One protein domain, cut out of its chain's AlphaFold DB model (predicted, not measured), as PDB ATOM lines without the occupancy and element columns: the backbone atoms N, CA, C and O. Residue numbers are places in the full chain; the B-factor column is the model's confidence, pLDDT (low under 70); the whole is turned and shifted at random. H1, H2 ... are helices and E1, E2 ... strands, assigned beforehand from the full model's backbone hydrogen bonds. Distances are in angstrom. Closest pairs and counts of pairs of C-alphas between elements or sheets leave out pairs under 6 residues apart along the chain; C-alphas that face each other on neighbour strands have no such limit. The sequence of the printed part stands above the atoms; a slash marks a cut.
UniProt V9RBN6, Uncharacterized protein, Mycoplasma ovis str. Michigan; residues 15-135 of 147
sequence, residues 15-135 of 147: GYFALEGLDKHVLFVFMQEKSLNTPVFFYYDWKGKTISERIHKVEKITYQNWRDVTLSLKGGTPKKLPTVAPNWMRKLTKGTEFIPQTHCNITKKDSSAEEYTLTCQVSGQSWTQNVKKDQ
ATOM      1  N   GLY A  15      49.758 -40.267  -1.083       86.12
ATOM      2  CA  GLY A  15      49.455 -41.688  -1.073       86.12
ATOM      3  C   GLY A  15      47.965 -41.948  -0.914       86.12
ATOM      4  O   GLY A  15      47.239 -41.129  -0.344       86.12
ATOM      5  N   TYR A  16      47.511 -43.098  -1.400       89.31
ATOM      6  CA  TYR A  16      46.179 -43.611  -1.104       89.31
ATOM      7  C   TYR A  16      46.216 -45.094  -0.747       89.31
ATOM      8  O   TYR A  16      47.018 -45.848  -1.296       89.31
ATOM      9  N   PHE A  17      45.331 -45.499   0.162       91.75
ATOM     10  CA  PHE A  17      45.134 -46.891   0.565       91.75
ATOM     11  C   PHE A  17      43.647 -47.172   0.817       91.75
ATOM     12  O   PHE A  17      42.863 -46.257   1.082       91.75
ATOM     13  N   ALA A  18      43.240 -48.436   0.705       91.88
ATOM     14  CA  ALA A  18      41.865 -48.852   0.970       91.88
ATOM     15  C   ALA A  18      41.619 -49.038   2.475       91.88
ATOM     16  O   ALA A  18      42.481 -49.531   3.203       91.88
ATOM     17  N   LEU A  19      40.419 -48.681   2.931       90.94
ATOM     18  CA  LEU A  19      39.995 -48.956   4.300       90.94
ATOM     19  C   LEU A  19      39.753 -50.461   4.486       90.94
ATOM     20  O   LEU A  19      39.094 -51.096   3.657       90.94
ATOM     21  N   GLU A  20      40.237 -51.020   5.589       87.81
ATOM     22  CA  GLU A  20      40.013 -52.428   5.919       87.81
ATOM     23  C   GLU A  20      38.582 -52.719   6.400       87.81
ATOM     24  O   GLU A  20      37.863 -51.858   6.919       87.81
ATOM     25  N   GLY A  21      38.164 -53.980   6.244       83.25
ATOM     26  CA  GLY A  21      36.873 -54.475   6.732       83.25
ATOM     27  C   GLY A  21      35.664 -54.111   5.866       83.25
ATOM     28  O   GLY A  21      34.532 -54.285   6.314       83.25
ATOM     29  N   LEU A  22      35.892 -53.611   4.649       83.88
ATOM     30  CA  LEU A  22      34.856 -53.328   3.659       83.88
ATOM     31  C   LEU A  22      35.036 -54.214   2.434       83.88
ATOM     32  O   LEU A  22      36.085 -54.184   1.787       83.88
ATOM     33  N   ASP A  23      33.983 -54.942   2.069       71.06
ATOM     34  CA  ASP A  23      33.989 -55.694   0.821       71.06
ATOM     35  C   ASP A  23      34.108 -54.725  -0.372       71.06
ATOM     36  O   ASP A  23      33.562 -53.618  -0.372       71.06
ATOM     37  N   LYS A  24      34.823 -55.150  -1.420       76.62
ATOM     38  CA  LYS A  24      34.984 -54.417  -2.694       76.62
ATOM     39  C   LYS A  24      35.749 -53.086  -2.621       76.62
ATOM     40  O   LYS A  24      35.617 -52.291  -3.552       76.62
ATOM     41  N   HIS A  25      36.529 -52.842  -1.559       76.25
ATOM     42  CA  HIS A  25      37.398 -51.659  -1.414       76.25
ATOM     43  C   HIS A  25      36.693 -50.353  -1.813       76.25
ATOM     44  O   HIS A  25      37.139 -49.627  -2.691       76.25
ATOM     45  N   VAL A  26      35.528 -50.083  -1.223       87.50
ATOM     46  CA  VAL A  26      34.686 -48.939  -1.619       87.50
ATOM     47  C   VAL A  26      35.054 -47.630  -0.926       87.50
ATOM     48  O   VAL A  26      34.627 -46.574  -1.385       87.50
ATOM     49  N   LEU A  27      35.825 -47.679   0.167       92.12
ATOM     50  CA  LEU A  27      36.359 -46.496   0.841       92.12
ATOM     51  C   LEU A  27      37.883 -46.480   0.767       92.12
ATOM     52  O   LEU A  27      38.543 -47.476   1.067       92.12
ATOM     53  N   PHE A  28      38.420 -45.318   0.423       92.50
ATOM     54  CA  PHE A  28      39.846 -45.051   0.332       92.50
ATOM     55  C   PHE A  28      40.211 -43.876   1.221       92.50
ATOM     56  O   PHE A  28      39.421 -42.949   1.403       92.50
ATOM     57  N   VAL A  29      41.432 -43.899   1.734       92.19
ATOM     58  CA  VAL A  29      42.013 -42.806   2.498       92.19
ATOM     59  C   VAL A  29      43.153 -42.225   1.688       92.19
ATOM     60  O   VAL A  29      44.068 -42.930   1.273       92.19
ATOM     61  N   PHE A  30      43.066 -40.926   1.452       90.06
ATOM     62  CA  PHE A  30      44.119 -40.121   0.872       90.06
ATOM     63  C   PHE A  30      44.919 -39.463   1.990       90.06
ATOM     64  O   PHE A  30      44.351 -38.883   2.922       90.06
ATOM     65  N   MET A  31      46.238 -39.529   1.856       86.44
ATOM     66  CA  MET A  31      47.185 -38.960   2.798       86.44
ATOM     67  C   MET A  31      48.264 -38.162   2.077       86.44
ATOM     68  O   MET A  31      48.706 -38.511   0.981       86.44
ATOM     69  N   GLN A  32      48.715 -37.094   2.725       81.81
ATOM     70  CA  GLN A  32      49.861 -36.307   2.292       81.81
ATOM     71  C   GLN A  32      50.968 -36.495   3.314       81.81
ATOM     72  O   GLN A  32      50.744 -36.275   4.500       81.81
ATOM     73  N   GLU A  33      52.168 -36.866   2.872       73.62
ATOM     74  CA  GLU A  33      53.283 -37.154   3.783       73.62
ATOM     75  C   GLU A  33      53.641 -35.956   4.684       73.62
ATOM     76  O   GLU A  33      54.030 -36.135   5.833       73.62
ATOM     77  N   LYS A  34      53.433 -34.727   4.196       72.75
ATOM     78  CA  LYS A  34      53.649 -33.484   4.958       72.75
ATOM     79  C   LYS A  34      52.460 -33.072   5.836       72.75
ATOM     80  O   LYS A  34      52.574 -32.138   6.622       72.75
ATOM     81  N   SER A  35      51.303 -33.710   5.685       72.94
ATOM     82  CA  SER A  35      50.052 -33.360   6.370       72.94
ATOM     83  C   SER A  35      49.287 -34.623   6.757       72.94
ATOM     84  O   SER A  35      48.134 -34.829   6.383       72.94
ATOM     85  N   LEU A  36      49.952 -35.489   7.524       76.25
ATOM     86  CA  LEU A  36      49.379 -36.753   7.994       76.25
ATOM     87  C   LEU A  36      48.181 -36.553   8.947       76.25
ATOM     88  O   LEU A  36      47.340 -37.438   9.084       76.25
ATOM     89  N   ASN A  37      48.049 -35.356   9.527       74.12
ATOM     90  CA  ASN A  37      47.013 -35.032  10.510       74.12
ATOM     91  C   ASN A  37      45.611 -34.805   9.932       74.12
ATOM     92  O   ASN A  37      44.668 -34.621  10.694       74.12
ATOM     93  N   THR A  38      45.450 -34.787   8.608       81.56
ATOM     94  CA  THR A  38      44.171 -34.458   7.960       81.56
ATOM     95  C   THR A  38      43.817 -35.464   6.862       81.56
ATOM     96  O   THR A  38      43.728 -35.099   5.684       81.56
ATOM     97  N   PRO A  39      43.587 -36.745   7.214       88.62
ATOM     98  CA  PRO A  39      43.220 -37.751   6.227       88.62
ATOM     99  C   PRO A  39      41.922 -37.371   5.508       88.62
ATOM    100  O   PRO A  39      40.955 -36.890   6.107       88.62
ATOM    101  N   VAL A  40      41.888 -37.614   4.199       92.38
ATOM    102  CA  VAL A  40      40.705 -37.361   3.371       92.38
ATOM    103  C   VAL A  40      40.142 -38.682   2.892       92.38
ATOM    104  O   VAL A  40      40.830 -39.460   2.242       92.38
ATOM    105  N   PHE A  41      38.872 -38.929   3.192       94.62
ATOM    106  CA  PHE A  41      38.206 -40.164   2.809       94.62
ATOM    107  C   PHE A  41      37.485 -39.978   1.476       94.62
ATOM    108  O   PHE A  41      36.854 -38.946   1.231       94.62
ATOM    109  N   PHE A  42      37.554 -40.999   0.633       94.19
ATOM    110  CA  PHE A  42      36.885 -41.067  -0.656       94.19
ATOM    111  C   PHE A  42      36.041 -42.331  -0.750       94.19
ATOM    112  O   PHE A  42      36.456 -43.396  -0.306       94.19
ATOM    113  N   TYR A  43      34.864 -42.206  -1.349       93.69
ATOM    114  CA  TYR A  43      33.998 -43.309  -1.732       93.69
ATOM    115  C   TYR A  43      34.106 -43.545  -3.236       93.69
ATOM    116  O   TYR A  43      34.060 -42.586  -4.009       93.69
ATOM    117  N   TYR A  44      34.234 -44.812  -3.629       92.12
ATOM    118  CA  TYR A  44      34.228 -45.240  -5.022       92.12
ATOM    119  C   TYR A  44      32.885 -45.886  -5.385       92.12
ATOM    120  O   TYR A  44      32.591 -47.019  -4.995       92.12
ATOM    121  N   ASP A  45      32.061 -45.169  -6.147       90.38
ATOM    122  CA  ASP A  45      30.800 -45.669  -6.687       90.38
ATOM    123  C   ASP A  45      31.057 -46.480  -7.960       90.38
ATOM    124  O   ASP A  45      31.191 -45.933  -9.053       90.38
ATOM    125  N   TRP A  46      31.076 -47.807  -7.845       87.88
ATOM    126  CA  TRP A  46      31.260 -48.713  -8.987       87.88
ATOM    127  C   TRP A  46      30.212 -48.548 -10.104       87.88
ATOM    128  O   TRP A  46      30.419 -49.056 -11.204       87.88
ATOM    129  N   LYS A  47      29.099 -47.846  -9.849       88.50
ATOM    130  CA  LYS A  47      28.035 -47.608 -10.834       88.50
ATOM    131  C   LYS A  47      28.263 -46.374 -11.714       88.50
ATOM    132  O   LYS A  47      27.544 -46.220 -12.699       88.50
ATOM    133  N   GLY A  48      29.213 -45.495 -11.379       87.06
ATOM    134  CA  GLY A  48      29.500 -44.303 -12.187       87.06
ATOM    135  C   GLY A  48      30.026 -44.667 -13.581       87.06
ATOM    136  O   GLY A  48      30.678 -45.701 -13.759       87.06
ATOM    137  N   LYS A  49      29.769 -43.834 -14.596       88.75
ATOM    138  CA  LYS A  49      30.257 -44.087 -15.963       88.75
ATOM    139  C   LYS A  49      31.668 -43.544 -16.157       88.75
ATOM    140  O   LYS A  49      32.497 -44.205 -16.775       88.75
ATOM    141  N   THR A  50      31.949 -42.375 -15.587       91.69
ATOM    142  CA  THR A  50      33.251 -41.695 -15.669       91.69
ATOM    143  C   THR A  50      33.985 -41.718 -14.329       91.69
ATOM    144  O   THR A  50      33.361 -41.834 -13.281       91.69
ATOM    145  N   ILE A  51      35.316 -41.570 -14.318       86.25
ATOM    146  CA  ILE A  51      36.102 -41.555 -13.066       86.25
ATOM    147  C   ILE A  51      35.617 -40.452 -12.109       86.25
ATOM    148  O   ILE A  51      35.478 -40.696 -10.911       86.25
ATOM    149  N   SER A  52      35.299 -39.266 -12.635       86.50
ATOM    150  CA  SER A  52      34.756 -38.141 -11.863       86.50
ATOM    151  C   SER A  52      33.398 -38.435 -11.224       86.50
ATOM    152  O   SER A  52      33.097 -37.896 -10.168       86.50
ATOM    153  N   GLU A  53      32.587 -39.297 -11.839       88.88
ATOM    154  CA  GLU A  53      31.314 -39.764 -11.273       88.88
ATOM    155  C   GLU A  53      31.485 -40.916 -10.284       88.88
ATOM    156  O   GLU A  53      30.535 -41.255  -9.588       88.88
ATOM    157  N   ARG A  54      32.649 -41.572 -10.259       90.12
ATOM    158  CA  ARG A  54      32.910 -42.693  -9.350       90.12
ATOM    159  C   ARG A  54      33.534 -42.230  -8.048       90.12
ATOM    160  O   ARG A  54      33.288 -42.846  -7.023       90.12
ATOM    161  N   ILE A  55      34.354 -41.183  -8.067       91.50
ATOM    162  CA  ILE A  55      35.133 -40.764  -6.899       91.50
ATOM    163  C   ILE A  55      34.444 -39.596  -6.201       91.50
ATOM    164  O   ILE A  55      34.354 -38.495  -6.739       91.50
ATOM    165  N   HIS A  56      34.034 -39.813  -4.955       94.19
ATOM    166  CA  HIS A  56      33.386 -38.791  -4.142       94.19
ATOM    167  C   HIS A  56      34.102 -38.599  -2.814       94.19
ATOM    168  O   HIS A  56      34.371 -39.566  -2.105       94.19
ATOM    169  N   LYS A  57      34.370 -37.348  -2.429       94.88
ATOM    170  CA  LYS A  57      34.896 -37.047  -1.093       94.88
ATOM    171  C   LYS A  57      33.816 -37.317  -0.044       94.88
ATOM    172  O   LYS A  57      32.705 -36.802  -0.162       94.88
ATOM    173  N   VAL A  58      34.160 -38.073   0.990       96.12
ATOM    174  CA  VAL A  58      33.303 -38.323   2.153       96.12
ATOM    175  C   VAL A  58      33.493 -37.191   3.159       96.12
ATOM    176  O   VAL A  58      34.615 -36.908   3.580       96.12
ATOM    177  N   GLU A  59      32.400 -36.541   3.545       96.31
ATOM    178  CA  GLU A  59      32.401 -35.490   4.575       96.31
ATOM    179  C   GLU A  59      31.975 -36.039   5.932       96.31
ATOM    180  O   GLU A  59      32.537 -35.675   6.962       96.31
ATOM    181  N   LYS A  60      31.005 -36.954   5.922       96.50
ATOM    182  CA  LYS A  60      30.446 -37.557   7.126       96.50
ATOM    183  C   LYS A  60      29.987 -38.980   6.846       96.50
ATOM    184  O   LYS A  60      29.512 -39.291   5.757       96.50
ATOM    185  N   ILE A  61      30.110 -39.835   7.848       95.69
ATOM    186  CA  ILE A  61      29.543 -41.175   7.886       95.69
ATOM    187  C   ILE A  61      28.575 -41.217   9.063       95.69
ATOM    188  O   ILE A  61      28.963 -40.934  10.192       95.69
ATOM    189  N   THR A  62      27.321 -41.567   8.819       96.62
ATOM    190  CA  THR A  62      26.310 -41.723   9.867       96.62
ATOM    191  C   THR A  62      26.017 -43.203  10.053       96.62
ATOM    192  O   THR A  62      25.553 -43.875   9.126       96.62
ATOM    193  N   TYR A  63      26.280 -43.707  11.255       95.69
ATOM    194  CA  TYR A  63      25.993 -45.085  11.627       95.69
ATOM    195  C   TYR A  63      24.582 -45.190  12.212       95.69
ATOM    196  O   TYR A  63      24.272 -44.541  13.207       95.69
ATOM    197  N   GLN A  64      23.717 -46.013  11.619       95.00
ATOM    198  CA  GLN A  64      22.406 -46.342  12.195       95.00
ATOM    199  C   GLN A  64      22.399 -47.756  12.773       95.00
ATOM    200  O   GLN A  64      21.913 -47.979  13.880       95.00
ATOM    201  N   ASN A  65      22.942 -48.714  12.026       94.00
ATOM    202  CA  ASN A  65      23.222 -50.076  12.468       94.00
ATOM    203  C   ASN A  65      24.213 -50.735  11.493       94.00
ATOM    204  O   ASN A  65      24.593 -50.150  10.481       94.00
ATOM    205  N   TRP A  66      24.602 -51.982  11.757       90.94
ATOM    206  CA  TRP A  66      25.591 -52.701  10.948       90.94
ATOM    207  C   TRP A  66      25.192 -52.957   9.482       90.94
ATOM    208  O   TRP A  66      26.056 -53.303   8.682       90.94
ATOM    209  N   ARG A  67      23.914 -52.803   9.111       92.50
ATOM    210  CA  ARG A  67      23.421 -52.869   7.721       92.50
ATOM    211  C   ARG A  67      23.053 -51.502   7.145       92.50
ATOM    212  O   ARG A  67      22.720 -51.420   5.969       92.50
ATOM    213  N   ASP A  68      23.067 -50.453   7.961       94.31
ATOM    214  CA  ASP A  68      22.616 -49.125   7.567       94.31
ATOM    215  C   ASP A  68      23.643 -48.076   7.991       94.31
ATOM    216  O   ASP A  68      23.613 -47.515   9.091       94.31
ATOM    217  N   VAL A  69      24.593 -47.858   7.085       94.81
ATOM    218  CA  VAL A  69      25.622 -46.828   7.180       94.81
ATOM    219  C   VAL A  69      25.437 -45.889   6.001       94.81
ATOM    220  O   VAL A  69      25.428 -46.324   4.850       94.81
ATOM    221  N   THR A  70      25.280 -44.600   6.285       96.31
ATOM    222  CA  THR A  70      25.085 -43.571   5.260       96.31
ATOM    223  C   THR A  70      26.334 -42.710   5.138       96.31
ATOM    224  O   THR A  70      26.860 -42.223   6.131       96.31
ATOM    225  N   LEU A  71      26.799 -42.512   3.911       96.00
ATOM    226  CA  LEU A  71      27.905 -41.647   3.531       96.00
ATOM    227  C   LEU A  71      27.332 -40.323   3.016       96.00
ATOM    228  O   LEU A  71      26.622 -40.300   2.010       96.00
ATOM    229  N   SER A  72      27.650 -39.219   3.681       96.75
ATOM    230  CA  SER A  72      27.434 -37.872   3.158       96.75
ATOM    231  C   SER A  72      28.629 -37.486   2.291       96.75
ATOM    232  O   SER A  72      29.773 -37.471   2.757       96.75
ATOM    233  N   LEU A  73      28.356 -37.209   1.018       95.44
ATOM    234  CA  LEU A  73      29.365 -36.937   0.000       95.44
ATOM    235  C   LEU A  73      29.406 -35.441  -0.313       95.44
ATOM    236  O   LEU A  73      28.355 -34.820  -0.484       95.44
ATOM    237  N   LYS A  74      30.608 -34.876  -0.447       93.94
ATOM    238  CA  LYS A  74      30.783 -33.459  -0.780       93.94
ATOM    239  C   LYS A  74      30.119 -33.137  -2.115       93.94
ATOM    240  O   LYS A  74      30.523 -33.673  -3.146       93.94
ATOM    241  N   GLY A  75      29.142 -32.229  -2.096       88.06
ATOM    242  CA  GLY A  75      28.441 -31.772  -3.301       88.06
ATOM    243  C   GLY A  75      27.603 -32.851  -3.996       88.06
ATOM    244  O   GLY A  75      27.296 -32.705  -5.174       88.06
ATOM    245  N   GLY A  76      27.257 -33.939  -3.297       85.25
ATOM    246  CA  GLY A  76      26.504 -35.058  -3.857       85.25
ATOM    247  C   GLY A  76      25.363 -35.528  -2.960       85.25
ATOM    248  O   GLY A  76      25.232 -35.131  -1.803       85.25
ATOM    249  N   THR A  77      24.528 -36.416  -3.497       89.44
ATOM    250  CA  THR A  77      23.478 -37.083  -2.718       89.44
ATOM    251  C   THR A  77      24.096 -38.077  -1.734       89.44
ATOM    252  O   THR A  77      24.994 -38.824  -2.145       89.44
ATOM    253  N   PRO A  78      23.594 -38.173  -0.490       93.50
ATOM    254  CA  PRO A  78      24.014 -39.217   0.434       93.50
ATOM    255  C   PRO A  78      23.854 -40.614  -0.174       93.50
ATOM    256  O   PRO A  78      22.874 -40.901  -0.866       93.50
ATOM    257  N   LYS A  79      24.817 -41.496   0.086       93.06
ATOM    258  CA  LYS A  79      24.823 -42.878  -0.408       93.06
ATOM    259  C   LYS A  79      24.838 -43.841   0.765       93.06
ATOM    260  O   LYS A  79      25.529 -43.606   1.748       93.06
ATOM    261  N   LYS A  80      24.116 -44.953   0.655       92.69
ATOM    262  CA  LYS A  80      24.297 -46.058   1.598       92.69
ATOM    263  C   LYS A  80      25.585 -46.797   1.268       92.69
ATOM    264  O   LYS A  80      25.884 -47.021   0.094       92.69
ATOM    265  N   LEU A  81      26.321 -47.185   2.301       90.31
ATOM    266  CA  LEU A  81      27.437 -48.102   2.162       90.31
ATOM    267  C   LEU A  81      26.893 -49.415   1.565       90.31
ATOM    268  O   LEU A  81      25.941 -49.976   2.111       90.31
ATOM    269  N   PRO A  82      27.438 -49.907   0.439       86.12
ATOM    270  CA  PRO A  82      26.879 -51.060  -0.269       86.12
ATOM    271  C   PRO A  82      27.168 -52.402   0.423       86.12
ATOM    272  O   PRO A  82      26.828 -53.455  -0.112       86.12
ATOM    273  N   THR A  83      27.824 -52.372   1.580       84.50
ATOM    274  CA  THR A  83      28.291 -53.533   2.333       84.50
ATOM    275  C   THR A  83      27.897 -53.393   3.793       84.50
ATOM    276  O   THR A  83      27.495 -52.323   4.258       84.50
ATOM    277  N   VAL A  84      28.057 -54.482   4.540       88.81
ATOM    278  CA  VAL A  84      27.951 -54.438   5.997       88.81
ATOM    279  C   VAL A  84      28.989 -53.480   6.574       88.81
ATOM    280  O   VAL A  84      30.085 -53.321   6.028       88.81
ATOM    281  N   ALA A  85      28.638 -52.850   7.689       89.00
ATOM    282  CA  ALA A  85      29.549 -51.996   8.422       89.00
ATOM    283  C   ALA A  85      30.770 -52.814   8.886       89.00
ATOM    284  O   ALA A  85      30.597 -53.935   9.398       89.00
ATOM    285  N   PRO A  86      31.983 -52.250   8.758       88.94
ATOM    286  CA  PRO A  86      33.199 -52.885   9.228       88.94
ATOM    287  C   PRO A  86      33.116 -53.082  10.744       88.94
ATOM    288  O   PRO A  86      32.421 -52.346  11.450       88.94
ATOM    289  N   ASN A  87      33.828 -54.083  11.263       89.19
ATOM    290  CA  ASN A  87      33.712 -54.492  12.668       89.19
ATOM    291  C   ASN A  87      33.947 -53.343  13.659       89.19
ATOM    292  O   ASN A  87      33.297 -53.296  14.702       89.19
ATOM    293  N   TRP A  88      34.818 -52.390  13.323       87.50
ATOM    294  CA  TRP A  88      35.067 -51.223  14.161       87.50
ATOM    295  C   TRP A  88      33.842 -50.304  14.294       87.50
ATOM    296  O   TRP A  88      33.594 -49.780  15.376       87.50
ATOM    297  N   MET A  89      33.022 -50.164  13.243       90.25
ATOM    298  CA  MET A  89      31.795 -49.355  13.284       90.25
ATOM    299  C   MET A  89      30.696 -50.018  14.112       90.25
ATOM    300  O   MET A  89      29.821 -49.334  14.629       90.25
ATOM    301  N   ARG A  90      30.724 -51.345  14.272       88.56
ATOM    302  CA  ARG A  90      29.686 -52.075  15.021       88.56
ATOM    303  C   ARG A  90      29.651 -51.715  16.506       88.56
ATOM    304  O   ARG A  90      28.646 -51.973  17.159       88.56
ATOM    305  N   LYS A  91      30.733 -51.128  17.022       88.12
ATOM    306  CA  LYS A  91      30.837 -50.627  18.398       88.12
ATOM    307  C   LYS A  91      30.250 -49.222  18.575       88.12
ATOM    308  O   LYS A  91      30.165 -48.744  19.701       88.12
ATOM    309  N   LEU A  92      29.880 -48.550  17.485       90.81
ATOM    310  CA  LEU A  92      29.286 -47.219  17.531       90.81
ATOM    311  C   LEU A  92      27.821 -47.294  17.960       90.81
ATOM    312  O   LEU A  92      27.122 -48.278  17.706       90.81
ATOM    313  N   THR A  93      27.349 -46.233  18.603       92.44
ATOM    314  CA  THR A  93      25.942 -46.108  18.974       92.44
ATOM    315  C   THR A  93      25.117 -45.673  17.767       92.44
ATOM    316  O   THR A  93      25.598 -45.027  16.835       92.44
ATOM    317  N   LYS A  94      23.836 -46.044  17.745       94.19
ATOM    318  CA  LYS A  94      22.928 -45.592  16.688       94.19
ATOM    319  C   LYS A  94      22.900 -44.060  16.639       94.19
ATOM    320  O   LYS A  94      22.747 -43.408  17.665       94.19
ATOM    321  N   GLY A  95      22.998 -43.509  15.435       93.75
ATOM    322  CA  GLY A  95      23.027 -42.072  15.191       93.75
ATOM    323  C   GLY A  95      24.413 -41.442  15.330       93.75
ATOM    324  O   GLY A  95      24.521 -40.239  15.117       93.75
ATOM    325  N   THR A  96      25.470 -42.208  15.644       96.31
ATOM    326  CA  THR A  96      26.831 -41.660  15.678       96.31
ATOM    327  C   THR A  96      27.195 -41.053  14.327       96.31
ATOM    328  O   THR A  96      27.124 -41.705  13.280       96.31
ATOM    329  N   GLU A  97      27.632 -39.800  14.378       96.44
ATOM    330  CA  GLU A  97      28.214 -39.091  13.253       96.44
ATOM    331  C   GLU A  97      29.736 -39.185  13.315       96.44
ATOM    332  O   GLU A  97      30.373 -38.805  14.296       96.44
ATOM    333  N   PHE A  98      30.332 -39.693  12.247       95.00
ATOM    334  CA  PHE A  98      31.766 -39.825  12.089       95.00
ATOM    335  C   PHE A  98      32.248 -38.892  10.979       95.00
ATOM    336  O   PHE A  98      31.924 -39.088   9.809       95.00
ATOM    337  N   ILE A  99      33.022 -37.875  11.347       95.38
ATOM    338  CA  ILE A  99      33.608 -36.889  10.440       95.38
ATOM    339  C   ILE A  99      35.098 -37.230  10.313       95.38
ATOM    340  O   ILE A  99      35.864 -36.961  11.239       95.38
ATOM    341  N   PRO A 100      35.546 -37.844   9.203       92.50
ATOM    342  CA  PRO A 100      36.894 -38.406   9.140       92.50
ATOM    343  C   PRO A 100      38.005 -37.372   9.351       92.50
ATOM    344  O   PRO A 100      39.018 -37.678   9.964       92.50
ATOM    345  N   GLN A 101      37.791 -36.132   8.902       90.94
ATOM    346  CA  GLN A 101      38.780 -35.056   9.028       90.94
ATOM    347  C   GLN A 101      39.043 -34.621  10.476       90.94
ATOM    348  O   GLN A 101      40.097 -34.057  10.745       90.94
ATOM    349  N   THR A 102      38.093 -34.837  11.388       92.69
ATOM    350  CA  THR A 102      38.216 -34.448  12.803       92.69
ATOM    351  C   THR A 102      38.400 -35.649  13.717       92.69
ATOM    352  O   THR A 102      38.901 -35.506  14.826       92.69
ATOM    353  N   HIS A 103      37.969 -36.830  13.276       94.62
ATOM    354  CA  HIS A 103      38.013 -38.050  14.074       94.62
ATOM    355  C   HIS A 103      39.188 -38.952  13.734       94.62
ATOM    356  O   HIS A 103      39.408 -39.904  14.469       94.62
ATOM    357  N   CYS A 104      39.930 -38.697  12.655       93.38
ATOM    358  CA  CYS A 104      41.055 -39.531  12.257       93.38
ATOM    359  C   CYS A 104      42.359 -38.759  12.153       93.38
ATOM    360  O   CYS A 104      42.390 -37.596  11.766       93.38
ATOM    361  N   ASN A 105      43.444 -39.473  12.417       93.25
ATOM    362  CA  ASN A 105      44.810 -39.018  12.261       93.25
ATOM    363  C   ASN A 105      45.647 -40.145  11.645       93.25
ATOM    364  O   ASN A 105      45.429 -41.314  11.964       93.25
ATOM    365  N   ILE A 106      46.608 -39.805  10.791       91.56
ATOM    366  CA  ILE A 106      47.626 -40.747  10.333       91.56
ATOM    367  C   ILE A 106      48.929 -40.412  11.049       91.56
ATOM    368  O   ILE A 106      49.365 -39.268  11.085       91.56
ATOM    369  N   THR A 107      49.580 -41.421  11.607       90.12
ATOM    370  CA  THR A 107      50.915 -41.287  12.190       90.12
ATOM    371  C   THR A 107      51.895 -42.196  11.466       90.12
ATOM    372  O   THR A 107      51.510 -43.189  10.851       90.12
ATOM    373  N   LYS A 108      53.178 -41.836  11.504       87.38
ATOM    374  CA  LYS A 108      54.274 -42.688  11.041       87.38
ATOM    375  C   LYS A 108      54.949 -43.290  12.270       87.38
ATOM    376  O   LYS A 108      55.228 -42.563  13.225       87.38
ATOM    377  N   LYS A 109      55.185 -44.598  12.263       74.56
ATOM    378  CA  LYS A 109      55.831 -45.300  13.375       74.56
ATOM    379  C   LYS A 109      57.347 -45.099  13.274       74.56
ATOM    380  O   LYS A 109      58.012 -45.927  12.701       74.56
ATOM    381  N   ASP A 110      57.889 -43.990  13.767       72.88
ATOM    382  CA  ASP A 110      59.315 -43.608  13.671       72.88
ATOM    383  C   ASP A 110      59.785 -43.057  12.307       72.88
ATOM    384  O   ASP A 110      59.192 -43.265  11.245       72.88
ATOM    385  N   SER A 111      60.900 -42.317  12.335       60.72
ATOM    386  CA  SER A 111      61.457 -41.608  11.172       60.72
ATOM    387  C   SER A 111      61.881 -42.547  10.033       60.72
ATOM    388  O   SER A 111      61.773 -42.169   8.861       60.72
ATOM    389  N   SER A 112      62.308 -43.772  10.358       61.03
ATOM    390  CA  SER A 112      62.797 -44.786   9.413       61.03
ATOM    391  C   SER A 112      61.744 -45.791   8.946       61.03
ATOM    392  O   SER A 112      62.022 -46.524   7.998       61.03
ATOM    393  N   ALA A 113      60.556 -45.858   9.558       62.75
ATOM    394  CA  ALA A 113      59.646 -46.948   9.228       62.75
ATOM    395  C   ALA A 113      58.928 -46.768   7.898       62.75
ATOM    396  O   ALA A 113      58.593 -45.670   7.449       62.75
ATOM    397  N   GLU A 114      58.625 -47.916   7.311       78.38
ATOM    398  CA  GLU A 114      57.804 -48.072   6.120       78.38
ATOM    399  C   GLU A 114      56.342 -48.365   6.486       78.38
ATOM    400  O   GLU A 114      55.608 -48.962   5.708       78.38
ATOM    401  N   GLU A 115      55.916 -47.965   7.684       87.38
ATOM    402  CA  GLU A 115      54.584 -48.244   8.212       87.38
ATOM    403  C   GLU A 115      53.925 -46.965   8.729       87.38
ATOM    404  O   GLU A 115      54.518 -46.163   9.462       87.38
ATOM    405  N   TYR A 116      52.668 -46.801   8.339       89.06
ATOM    406  CA  TYR A 116      51.775 -45.744   8.778       89.06
ATOM    407  C   TYR A 116      50.638 -46.355   9.594       89.06
ATOM    408  O   TYR A 116      50.274 -47.517   9.416       89.06
ATOM    409  N   THR A 117      50.039 -45.562  10.469       91.94
ATOM    410  CA  THR A 117      48.908 -45.990  11.288       91.94
ATOM    411  C   THR A 117      47.803 -44.959  11.174       91.94
ATOM    412  O   THR A 117      47.950 -43.823  11.621       91.94
ATOM    413  N   LEU A 118      46.677 -45.356  10.587       93.12
ATOM    414  CA  LEU A 118      45.439 -44.593  10.651       93.12
ATOM    415  C   LEU A 118      44.783 -44.882  11.998       93.12
ATOM    416  O   LEU A 118      44.395 -46.016  12.259       93.12
ATOM    417  N   THR A 119      44.656 -43.866  12.840       94.31
ATOM    418  CA  THR A 119      43.919 -43.930  14.104       94.31
ATOM    419  C   THR A 119      42.668 -43.095  13.979       94.31
ATOM    420  O   THR A 119      42.750 -41.930  13.602       94.31
ATOM    421  N   CYS A 120      41.519 -43.661  14.324       93.62
ATOM    422  CA  CYS A 120      40.252 -42.954  14.300       93.62
ATOM    423  C   CYS A 120      39.515 -43.125  15.631       93.62
ATOM    424  O   CYS A 120      39.324 -44.247  16.099       93.62
ATOM    425  N   GLN A 121      39.068 -42.016  16.219       94.44
ATOM    426  CA  GLN A 121      38.382 -41.971  17.502       94.44
ATOM    427  C   GLN A 121      37.077 -41.178  17.401       94.44
ATOM    428  O   GLN A 121      37.062 -40.015  17.007       94.44
ATOM    429  N   VAL A 122      35.969 -41.805  17.794       94.19
ATOM    430  CA  VAL A 122      34.638 -41.190  17.803       94.19
ATOM    431  C   VAL A 122      33.810 -41.771  18.943       94.19
ATOM    432  O   VAL A 122      33.824 -42.976  19.180       94.19
ATOM    433  N   SER A 123      33.096 -40.916  19.680       89.44
ATOM    434  CA  SER A 123      32.200 -41.335  20.774       89.44
ATOM    435  C   SER A 123      32.854 -42.283  21.798       89.44
ATOM    436  O   SER A 123      32.242 -43.253  22.240       89.44
ATOM    437  N   GLY A 124      34.124 -42.042  22.145       87.19
ATOM    438  CA  GLY A 124      34.887 -42.875  23.086       87.19
ATOM    439  C   GLY A 124      35.320 -44.244  22.542       87.19
ATOM    440  O   GLY A 124      35.990 -44.991  23.246       87.19
ATOM    441  N   GLN A 125      34.976 -44.575  21.295       91.44
ATOM    442  CA  GLN A 125      35.486 -45.744  20.589       91.44
ATOM    443  C   GLN A 125      36.687 -45.338  19.742       91.44
ATOM    444  O   GLN A 125      36.651 -44.323  19.047       91.44
ATOM    445  N   SER A 126      37.742 -46.147  19.786       92.94
ATOM    446  CA  SER A 126      38.934 -45.977  18.961       92.94
ATOM    447  C   SER A 126      39.176 -47.234  18.140       92.94
ATOM    448  O   SER A 126      38.915 -48.354  18.594       92.94
ATOM    449  N   TRP A 127      39.652 -47.047  16.918       94.00
ATOM    450  CA  TRP A 127      40.126 -48.125  16.069       94.00
ATOM    451  C   TRP A 127      41.336 -47.665  15.268       94.00
ATOM    452  O   TRP A 127      41.517 -46.474  14.999       94.00
ATOM    453  N   THR A 128      42.165 -48.630  14.894       94.12
ATOM    454  CA  THR A 128      43.385 -48.390  14.137       94.12
ATOM    455  C   THR A 128      43.468 -49.322  12.938       94.12
ATOM    456  O   THR A 128      42.963 -50.443  12.972       94.12
ATOM    457  N   GLN A 129      44.115 -48.847  11.879       93.19
ATOM    458  CA  GLN A 129      44.545 -49.654  10.745       93.19
ATOM    459  C   GLN A 129      46.021 -49.365  10.496       93.19
ATOM    460  O   GLN A 129      46.420 -48.213  10.311       93.19
ATOM    461  N   ASN A 130      46.823 -50.425  10.503       92.25
ATOM    462  CA  ASN A 130      48.218 -50.347  10.099       92.25
ATOM    463  C   ASN A 130      48.284 -50.431   8.576       92.25
ATOM    464  O   ASN A 130      47.640 -51.281   7.971       92.25
ATOM    465  N   VAL A 131      49.054 -49.539   7.970       89.25
ATOM    466  CA  VAL A 131      49.184 -49.409   6.524       89.25
ATOM    467  C   VAL A 131      50.661 -49.463   6.192       89.25
ATOM    468  O   VAL A 131      51.425 -48.552   6.519       89.25
ATOM    469  N   LYS A 132      51.075 -50.543   5.544       87.50
ATOM    470  CA  LYS A 132      52.440 -50.660   5.046       87.50
ATOM    471  C   LYS A 132      52.617 -49.782   3.811       87.50
ATOM    472  O   LYS A 132      51.684 -49.553   3.046       87.50
ATOM    473  N   LYS A 133      53.825 -49.274   3.608       82.38
ATOM    474  CA  LYS A 133      54.171 -48.364   2.510       82.38
ATOM    475  C   LYS A 133      53.928 -48.973   1.127       82.38
ATOM    476  O   LYS A 133      53.576 -48.237   0.217       82.38
ATOM    477  N   ASP A 134      54.074 -50.285   0.974       82.44
ATOM    478  CA  ASP A 134      53.763 -51.027  -0.256       82.44
ATOM    479  C   ASP A 134      52.253 -51.120  -0.546       82.44
ATOM    480  O   ASP A 134      51.853 -51.279  -1.697       82.44
ATOM    481  N   GLN A 135      51.404 -50.955   0.472       80.81
ATOM    482  CA  GLN A 135      49.947 -50.841   0.321       80.81
ATOM    483  C   GLN A 135      49.503 -49.419  -0.045       80.81
ATOM    484  O   GLN A 135      48.337 -49.199  -0.386       80.81
TER     485      GLN A 135
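Overview. This is residues 15 to 135 of the 147 residues of an uncharacterized protein of Mycoplasma ovis str. Michigan (UniProt V9RBN6). Two sheets form a sandwich, only partly face to face and with their strands crossed at 58 degrees: E1, E2 and E3 of a strongly twisted five-strand sheet face the small sheet E6, E7 and E8. E4 and E5 carry the larger sheet on past the smaller one, and the long unnamed stretch 74 to 99 folds back along them by short pairings before the chain enters the second sheet. The printed part has 121 residues, with named elements in the order E1 E2 E3 H1 E4 E5 H2 E6 E7 E8; the class is mostly strand. Both sheets, E1 - E2 - E3 - E4 - E5 and E6 - E7 - E8, are antiparallel. The whole is compact, with a radius of gyration of the C-alphas of 14.2 A and spans of 41 by 37 by 23 A.

Arrangement. E1, residues 15 to 18, is an edge strand and forms a hairpin with E2, residues 27 to 32; N 29 and O 17 are 2.8 A apart. E2 forms a hairpin with E3, residues 35 to 44, with N 30 and O 40 at 2.8 A; E1, E2 and E3 are a meander, each strand the antiparallel neighbour of the one before. E3 bends by 72 degrees at residue 38. H1, residues 51 to 54, only grazes this sheet. E4, residues 55 to 65, bends by 77 degrees at residue 59; its pairing is staggered, with E3 over residues 55 to 57 and with E5, residues 68 to 73, over 58 to 65. N 43 and O 56 are 2.8 A apart, as are N 62 and O 70 in the hairpin of E4 and E5. Residues 97 to 98 pair with 61 to 62 of E4, and 79 to 80 with 70 to 71 of E5, both antiparallel. H2, residues 100 to 103, stands at this sheet's level, with a height over the sheet of 2.6 A. E6, residues 104 to 108, E7, residues 115 to 122, and E8, residues 125 to 132, form the second meander; N 105 and O 119 are 2.8 A apart, N 118 and O 129 2.9 A. The closest C-alphas of E3 and E6, those of Asn 37 and Asn 105, are 4.9 A apart. E4 and E5 are apart from E6, E7 and E8. Both helices are too short for an O i to N i+4 pair.

Along the chain. E1 begins at C-alpha 15, (49.455, -41.688, -1.073). E3 is 22.8 A from first to last C-alpha, E4 24.6 A, E7 23.2 A and E8 23.5 A. E8 ends at C-alpha 132, (52.440, -50.660, 5.046).

Size, cuts and confidence. The C-alphas farthest apart, those of Thr 77 and Ser 112, are 41.9 A apart. The printed part has no cut. The link E5 to H2, 26 residues, is long. Residues 111 to 113 have pLDDT under 70.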